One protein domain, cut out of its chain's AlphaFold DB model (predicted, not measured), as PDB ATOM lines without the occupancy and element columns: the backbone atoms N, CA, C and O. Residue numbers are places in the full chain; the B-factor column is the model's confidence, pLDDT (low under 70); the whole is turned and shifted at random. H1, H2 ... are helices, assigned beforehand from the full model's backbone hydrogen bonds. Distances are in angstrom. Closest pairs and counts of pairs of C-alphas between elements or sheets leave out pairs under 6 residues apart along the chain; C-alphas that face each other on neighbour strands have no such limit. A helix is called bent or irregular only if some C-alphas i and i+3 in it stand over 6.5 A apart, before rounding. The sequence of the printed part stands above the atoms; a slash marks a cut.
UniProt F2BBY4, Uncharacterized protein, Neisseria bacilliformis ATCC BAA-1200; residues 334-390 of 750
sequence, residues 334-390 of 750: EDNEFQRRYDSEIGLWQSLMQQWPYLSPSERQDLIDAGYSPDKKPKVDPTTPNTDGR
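Overview. This is residues 334 to 390 of the 750 residues of an uncharacterized protein of Neisseria bacilliformis ATCC BAA-1200 (UniProt F2BBY4). What is the shape? A long helix, H1, is followed by a short one, H2, that folds back at its far end; residues 370 to 390 then run back along H1 as an extended tail. What is the make-up? The 57 printed residues hold two named helices, H1 then H2, and no named strand: all helix, a loose rod spanning 48 by 16 by 14 A, with a radius of gyration of the C-alphas of 14.7 A.

Arrangement. How does H1, residues 336 to 358, stand to H2, residues 361 to 369? They are close but not clearly touching, the closest C-alphas, of Trp 356 and Arg 364, being 7.0 A apart. They run opposite ways at a shallow tilt of 23 degrees. Are the backbones complete? Every O i to N i+4 pair is within hydrogen-bond range in H2, and 17 of 19 in H1. H1 is irregular: C-alphas 354 and 357 are 7.1 A apart.

Along the chain. Where does H1 begin? C-alpha 336 is at (-27.122, -35.971, -33.531), and H1 measures 33.4 A. Where does H2 end? C-alpha 369 is at (-15.077, -15.887, -14.498).

Size, cuts and confidence. How large is it? The two farthest C-alphas, of Ser 360 and Asp 388, are 48.6 A apart. Is it continuous? The printed part has no cut, the H1 to H2 link is tight, and no printed residue is under pLDDT 70.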
ATOM      1  N   GLU A 334     -24.901 -36.776 -40.224       93.00
ATOM      2  CA  GLU A 334     -24.858 -35.887 -39.072       93.00
ATOM      3  C   GLU A 334     -24.814 -36.745 -37.803       93.00
ATOM      4  O   GLU A 334     -25.429 -37.813 -37.733       93.00
ATOM      5  N   ASP A 335     -24.078 -36.278 -36.801       94.94
ATOM      6  CA  ASP A 335     -23.988 -36.911 -35.487       94.94
ATOM      7  C   ASP A 335     -24.918 -36.134 -34.562       94.94
ATOM      8  O   ASP A 335     -24.596 -35.020 -34.148       94.94
ATOM      9  N   ASN A 336     -26.095 -36.692 -34.276       92.88
ATOM     10  CA  ASN A 336     -27.122 -35.971 -33.531       92.88
ATOM     11  C   ASN A 336     -26.696 -35.710 -32.084       92.88
ATOM     12  O   ASN A 336     -27.138 -34.730 -31.492       92.88
ATOM     13  N   GLU A 337     -25.858 -36.569 -31.501       91.06
ATOM     14  CA  GLU A 337     -25.361 -36.365 -30.142       91.06
ATOM     15  C   GLU A 337     -24.368 -35.208 -30.089       91.06
ATOM     16  O   GLU A 337     -24.496 -34.309 -29.254       91.06
ATOM     17  N   PHE A 338     -23.420 -35.184 -31.028       94.25
ATOM     18  CA  PHE A 338     -22.530 -34.042 -31.185       94.25
ATOM     19  C   PHE A 338     -23.320 -32.756 -31.446       94.25
ATOM     20  O   PHE A 338     -23.067 -31.753 -30.786       94.25
ATOM     21  N   GLN A 339     -24.296 -32.797 -32.356       91.12
ATOM     22  CA  GLN A 339     -25.084 -31.627 -32.733       91.12
ATOM     23  C   GLN A 339     -25.884 -31.075 -31.549       91.12
ATOM     24  O   GLN A 339     -25.823 -29.879 -31.292       91.12
ATOM     25  N   ARG A 340     -26.550 -31.932 -30.759       90.56
ATOM     26  CA  ARG A 340     -27.268 -31.511 -29.540       90.56
ATOM     27  C   ARG A 340     -26.359 -30.775 -28.556       90.56
ATOM     28  O   ARG A 340     -26.740 -29.735 -28.023       90.56
ATOM     29  N   ARG A 341     -25.158 -31.308 -28.316       91.56
ATOM     30  CA  ARG A 341     -24.173 -30.694 -27.413       91.56
ATOM     31  C   ARG A 341     -23.619 -29.393 -27.985       91.56
ATOM     32  O   ARG A 341     -23.541 -28.403 -27.265       91.56
ATOM     33  N   TYR A 342     -23.294 -29.387 -29.277       91.06
ATOM     34  CA  TYR A 342     -22.834 -28.204 -29.996       91.06
ATOM     35  C   TYR A 342     -23.865 -27.077 -29.920       91.06
ATOM     36  O   TYR A 342     -23.526 -25.985 -29.473       91.06
ATOM     37  N   ASP A 343     -25.124 -27.348 -30.262       88.69
ATOM     38  CA  ASP A 343     -26.200 -26.355 -30.241       88.69
ATOM     39  C   ASP A 343     -26.465 -25.823 -28.831       88.69
ATOM     40  O   ASP A 343     -26.699 -24.628 -28.660       88.69
ATOM     41  N   SER A 344     -26.369 -26.672 -27.804       90.44
ATOM     42  CA  SER A 344     -26.520 -26.242 -26.413       90.44
ATOM     43  C   SER A 344     -25.367 -25.345 -25.952       90.44
ATOM     44  O   SER A 344     -25.602 -24.256 -25.430       90.44
ATOM     45  N   GLU A 345     -24.116 -25.786 -26.111       89.62
ATOM     46  CA  GLU A 345     -22.944 -25.065 -25.596       89.62
ATOM     47  C   GLU A 345     -22.649 -23.795 -26.407       89.62
ATOM     48  O   GLU A 345     -22.427 -22.721 -25.841       89.62
ATOM     49  N   ILE A 346     -22.686 -23.892 -27.738       89.12
ATOM     50  CA  ILE A 346     -22.444 -22.759 -28.637       89.12
ATOM     51  C   ILE A 346     -23.644 -21.820 -28.665       89.12
ATOM     52  O   ILE A 346     -23.437 -20.609 -28.665       89.12
ATOM     53  N   GLY A 347     -24.877 -22.334 -28.644       87.62
ATOM     54  CA  GLY A 347     -26.081 -21.501 -28.621       87.62
ATOM     55  C   GLY A 347     -26.171 -20.642 -27.359       87.62
ATOM     56  O   GLY A 347     -26.454 -19.445 -27.449       87.62
ATOM     57  N   LEU A 348     -25.836 -21.206 -26.192       89.44
ATOM     58  CA  LEU A 348     -25.726 -20.439 -24.948       89.44
ATOM     59  C   LEU A 348     -24.664 -19.339 -25.068       89.44
ATOM     60  O   LEU A 348     -24.947 -18.178 -24.772       89.44
ATOM     61  N   TRP A 349     -23.464 -19.683 -25.543       91.06
ATOM     62  CA  TRP A 349     -22.397 -18.701 -25.738       91.06
ATOM     63  C   TRP A 349     -22.815 -17.594 -26.714       91.06
ATOM     64  O   TRP A 349     -22.659 -16.424 -26.391       91.06
ATOM     65  N   GLN A 350     -23.419 -17.926 -27.859       88.75
ATOM     66  CA  GLN A 350     -23.904 -16.948 -28.839       88.75
ATOM     67  C   GLN A 350     -24.944 -15.993 -28.239       88.75
ATOM     68  O   GLN A 350     -24.846 -14.784 -28.446       88.75
ATOM     69  N   SER A 351     -25.896 -16.514 -27.459       89.25
ATOM     70  CA  SER A 351     -26.893 -15.700 -26.752       89.25
ATOM     71  C   SER A 351     -26.234 -14.714 -25.779       89.25
ATOM     72  O   SER A 351     -26.588 -13.533 -25.751       89.25
ATOM     73  N   LEU A 352     -25.226 -15.164 -25.026       90.69
ATOM     74  CA  LEU A 352     -24.452 -14.301 -24.128       90.69
ATOM     75  C   LEU A 352     -23.632 -13.258 -24.904       90.69
ATOM     76  O   LEU A 352     -23.598 -12.091 -24.519       90.69
ATOM     77  N   MET A 353     -23.014 -13.639 -26.026       92.31
ATOM     78  CA  MET A 353     -22.238 -12.722 -26.868       92.31
ATOM     79  C   MET A 353     -23.105 -11.641 -27.513       92.31
ATOM     80  O   MET A 353     -22.663 -10.504 -27.652       92.31
ATOM     81  N   GLN A 354     -24.351 -11.959 -27.870       90.25
ATOM     82  CA  GLN A 354     -25.300 -10.978 -28.395       90.25
ATOM     83  C   GLN A 354     -25.682  -9.928 -27.342       90.25
ATOM     84  O   GLN A 354     -25.893  -8.762 -27.678       90.25
ATOM     85  N   GLN A 355     -25.748 -10.328 -26.071       91.31
ATOM     86  CA  GLN A 355     -26.018  -9.428 -24.950       91.31
ATOM     87  C   GLN A 355     -24.772  -8.647 -24.518       91.31
ATOM     88  O   GLN A 355     -24.899  -7.538 -24.007       91.31
ATOM     89  N   TRP A 356     -23.572  -9.174 -24.779       92.69
ATOM     90  CA  TRP A 356     -22.286  -8.624 -24.342       92.69
ATOM     91  C   TRP A 356     -22.109  -7.107 -24.523       92.69
ATOM     92  O   TRP A 356     -21.653  -6.456 -23.574       92.69
ATOM     93  N   PRO A 357     -22.474  -6.488 -25.670       93.88
ATOM     94  CA  PRO A 357     -22.344  -5.040 -25.856       93.88
ATOM     95  C   PRO A 357     -23.176  -4.218 -24.866       93.88
ATOM     96  O   PRO A 357     -22.801  -3.088 -24.560       93.88
ATOM     97  N   TYR A 358     -24.255  -4.799 -24.338       93.88
ATOM     98  CA  TYR A 358     -25.211  -4.166 -23.431       93.88
ATOM     99  C   TYR A 358     -24.945  -4.470 -21.949       93.88
ATOM    100  O   TYR A 358     -25.570  -3.854 -21.092       93.88
ATOM    101  N   LEU A 359     -24.015  -5.383 -21.644       92.19
ATOM    102  CA  LEU A 359     -23.623  -5.720 -20.273       92.19
ATOM    103  C   LEU A 359     -22.666  -4.680 -19.677       92.19
ATOM    104  O   LEU A 359     -21.771  -4.164 -20.361       92.19
ATOM    105  N   SER A 360     -22.819  -4.417 -18.382       94.81
ATOM    106  CA  SER A 360     -21.894  -3.611 -17.586       94.81
ATOM    107  C   SER A 360     -20.525  -4.296 -17.428       94.81
ATOM    108  O   SER A 360     -20.401  -5.511 -17.610       94.81
ATOM    109  N   PRO A 361     -19.461  -3.552 -17.066       94.81
ATOM    110  CA  PRO A 361     -18.143  -4.141 -16.835       94.81
ATOM    111  C   PRO A 361     -18.124  -5.263 -15.785       94.81
ATOM    112  O   PRO A 361     -17.390  -6.229 -15.971       94.81
ATOM    113  N   SER A 362     -18.933  -5.169 -14.722       93.44
ATOM    114  CA  SER A 362     -19.037  -6.217 -13.695       93.44
ATOM    115  C   SER A 362     -19.726  -7.473 -14.222       93.44
ATOM    116  O   SER A 362     -19.185  -8.558 -14.061       93.44
ATOM    117  N   GLU A 363     -20.843  -7.335 -14.941       92.56
ATOM    118  CA  GLU A 363     -21.542  -8.484 -15.542       92.56
ATOM    119  C   GLU A 363     -20.669  -9.196 -16.585       92.56
ATOM    120  O   GLU A 363     -20.683 -10.421 -16.693       92.56
ATOM    121  N   ARG A 364     -19.861  -8.441 -17.343       93.25
ATOM    122  CA  ARG A 364     -18.861  -9.030 -18.244       93.25
ATOM    123  C   ARG A 364     -17.804  -9.812 -17.471       93.25
ATOM    124  O   ARG A 364     -17.434 -10.889 -17.922       93.25
ATOM    125  N   GLN A 365     -17.325  -9.297 -16.338       92.50
ATOM    126  CA  GLN A 365     -16.346 -10.002 -15.510       92.50
ATOM    127  C   GLN A 365     -16.929 -11.295 -14.927       92.50
ATOM    128  O   GLN A 365     -16.277 -12.330 -15.027       92.50
ATOM    129  N   ASP A 366     -18.174 -11.273 -14.445       93.06
ATOM    130  CA  ASP A 366     -18.867 -12.468 -13.943       93.06
ATOM    131  C   ASP A 366     -18.974 -13.558 -15.026       93.06
ATOM    132  O   ASP A 366     -18.747 -14.741 -14.763       93.06
ATOM    133  N   LEU A 367     -19.266 -13.171 -16.275       91.00
ATOM    134  CA  LEU A 367     -19.284 -14.105 -17.404       91.00
ATOM    135  C   LEU A 367     -17.891 -14.644 -17.750       91.00
ATOM    136  O   LEU A 367     -17.767 -15.842 -18.016       91.00
ATOM    137  N   ILE A 368     -16.851 -13.800 -17.724       91.88
ATOM    138  CA  ILE A 368     -15.456 -14.228 -17.943       91.88
ATOM    139  C   ILE A 368     -15.052 -15.261 -16.890       91.88
ATOM    140  O   ILE A 368     -14.483 -16.297 -17.245       91.88
ATOM    141  N   ASP A 369     -15.384 -15.007 -15.626       91.88
ATOM    142  CA  ASP A 369     -15.077 -15.887 -14.498       91.88
ATOM    143  C   ASP A 369     -15.843 -17.218 -14.603       91.88
ATOM    144  O   ASP A 369     -15.293 -18.280 -14.310       91.88
ATOM    145  N   ALA A 370     -17.072 -17.188 -15.134       87.81
ATOM    146  CA  ALA A 370     -17.849 -18.376 -15.500       87.81
ATOM    147  C   ALA A 370     -17.345 -19.088 -16.777       87.81
ATOM    148  O   ALA A 370     -17.883 -20.125 -17.164       87.81
ATOM    149  N   GLY A 371     -16.301 -18.566 -17.430       88.06
ATOM    150  CA  GLY A 371     -15.649 -19.174 -18.589       88.06
ATOM    151  C   GLY A 371     -16.190 -18.738 -19.954       88.06
ATOM    152  O   GLY A 371     -15.753 -19.297 -20.964       88.06
ATOM    153  N   TYR A 372     -17.080 -17.744 -20.005       88.44
ATOM    154  CA  TYR A 372     -17.677 -17.208 -21.228       88.44
ATOM    155  C   TYR A 372     -17.065 -15.852 -21.594       88.44
ATOM    156  O   TYR A 372     -17.188 -14.874 -20.862       88.44
ATOM    157  N   SER A 373     -16.444 -15.759 -22.769       87.31
ATOM    158  CA  SER A 373     -15.963 -14.480 -23.298       87.31
ATOM    159  C   SER A 373     -15.997 -14.438 -24.831       87.31
ATOM    160  O   SER A 373     -15.988 -15.502 -25.463       87.31
ATOM    161  N   PRO A 374     -15.991 -13.238 -25.446       87.56
ATOM    162  CA  PRO A 374     -15.915 -13.081 -26.901       87.56
ATOM    163  C   PRO A 374     -14.678 -13.730 -27.523       87.56
ATOM    164  O   PRO A 374     -14.748 -14.250 -28.633       87.56
ATOM    165  N   ASP A 375     -13.569 -13.757 -26.785       87.06
ATOM    166  CA  ASP A 375     -12.290 -14.291 -27.262       87.06
ATOM    167  C   ASP A 375     -12.147 -15.808 -27.044       87.06
ATOM    168  O   ASP A 375     -11.186 -16.421 -27.513       87.06
ATOM    169  N   LYS A 376     -13.092 -16.439 -26.333       85.50
ATOM    170  CA  LYS A 376     -13.043 -17.860 -25.970       85.50
ATOM    171  C   LYS A 376     -14.335 -18.576 -26.363       85.50
ATOM    172  O   LYS A 376     -15.198 -18.845 -25.530       85.50
ATOM    173  N   LYS A 377     -14.442 -18.930 -27.647       85.00
ATOM    174  CA  LYS A 377     -15.515 -19.801 -28.152       85.00
ATOM    175  C   LYS A 377     -15.405 -21.199 -27.506       85.00
ATOM    176  O   LYS A 377     -14.303 -21.761 -27.515       85.00
ATOM    177  N   PRO A 378     -16.496 -21.780 -26.965       87.00
ATOM    178  CA  PRO A 378     -16.485 -23.144 -26.442       87.00
ATOM    179  C   PRO A 378     -16.059 -24.160 -27.506       87.00
ATOM    180  O   PRO A 378     -16.324 -23.982 -28.697       87.00
ATOM    181  N   LYS A 379     -15.408 -25.242 -27.071       86.00
ATOM    182  CA  LYS A 379     -15.029 -26.363 -27.931       86.00
ATOM    183  C   LYS A 379     -15.791 -27.603 -27.487       86.00
ATOM    184  O   LYS A 379     -15.621 -28.049 -26.358       86.00
ATOM    185  N   VAL A 380     -16.566 -28.177 -28.400       89.56
ATOM    186  CA  VAL A 380     -17.283 -29.435 -28.177       89.56
ATOM    187  C   VAL A 380     -16.510 -30.553 -28.860       89.56
ATOM    188  O   VAL A 380     -16.310 -30.509 -30.071       89.56
ATOM    189  N   ASP A 381     -16.056 -31.545 -28.095       90.00
ATOM    190  CA  ASP A 381     -15.371 -32.715 -28.649       90.00
ATOM    191  C   ASP A 381     -16.370 -33.840 -28.998       90.00
ATOM    192  O   ASP A 381     -17.292 -34.114 -28.210       90.00
ATOM    193  N   PRO A 382     -16.205 -34.512 -30.155       91.12
ATOM    194  CA  PRO A 382     -17.067 -35.617 -30.557       91.12
ATOM    195  C   PRO A 382     -16.870 -36.839 -29.654       91.12
ATOM    196  O   PRO A 382     -15.746 -37.250 -29.378       91.12
ATOM    197  N   THR A 383     -17.975 -37.449 -29.229       89.00
ATOM    198  CA  THR A 383     -17.985 -38.693 -28.436       89.00
ATOM    199  C   THR A 383     -18.188 -39.930 -29.307       89.00
ATOM    200  O   THR A 383     -17.652 -40.994 -29.003       89.00
ATOM    201  N   THR A 384     -18.920 -39.799 -30.415       89.69
ATOM    202  CA  THR A 384     -19.155 -40.888 -31.368       89.69
ATOM    203  C   THR A 384     -17.912 -41.125 -32.245       89.69
ATOM    204  O   THR A 384     -17.437 -40.182 -32.891       89.69
ATOM    205  N   PRO A 385     -17.381 -42.357 -32.350       89.94
ATOM    206  CA  PRO A 385     -16.255 -42.656 -33.239       89.94
ATOM    207  C   PRO A 385     -16.578 -42.423 -34.727       89.94
ATOM    208  O   PRO A 385     -17.709 -42.620 -35.166       89.94
ATOM    209  N   ASN A 386     -15.564 -42.048 -35.513       92.88
ATOM    210  CA  ASN A 386     -15.634 -41.887 -36.976       92.88
ATOM    211  C   ASN A 386     -14.677 -42.861 -37.680       92.88
ATOM    212  O   ASN A 386     -13.768 -42.467 -38.407       92.88
ATOM    213  N   THR A 387     -14.814 -44.151 -37.387       87.06
ATOM    214  CA  THR A 387     -13.879 -45.186 -37.859       87.06
ATOM    215  C   THR A 387     -14.071 -45.564 -39.326       87.06
ATOM    216  O   THR A 387     -13.164 -46.120 -39.935       87.06
ATOM    217  N   ASP A 388     -15.241 -45.280 -39.893       89.06
ATOM    218  CA  ASP A 388     -15.619 -45.592 -41.276       89.06
ATOM    219  C   ASP A 388     -15.696 -44.346 -42.178       89.06
ATOM    220  O   ASP A 388     -16.020 -44.458 -43.360       89.06
ATOM    221  N   GLY A 389     -15.381 -43.163 -41.638       92.25
ATOM    222  CA  GLY A 389     -15.408 -41.895 -42.365       92.25
ATOM    223  C   GLY A 389     -16.808 -41.340 -42.633       92.25
ATOM    224  O   GLY A 389     -16.930 -40.403 -43.421       92.25
ATOM    225  N   ARG A 390     -17.870 -41.870 -42.007       91.06
ATOM    226  CA  ARG A 390     -19.260 -41.421 -42.230       91.06
ATOM    227  C   ARG A 390     -19.514 -39.951 -41.878       91.06
ATOM    228  O   ARG A 390     -20.440 -39.354 -42.420       91.06
TER     229      ARG A 390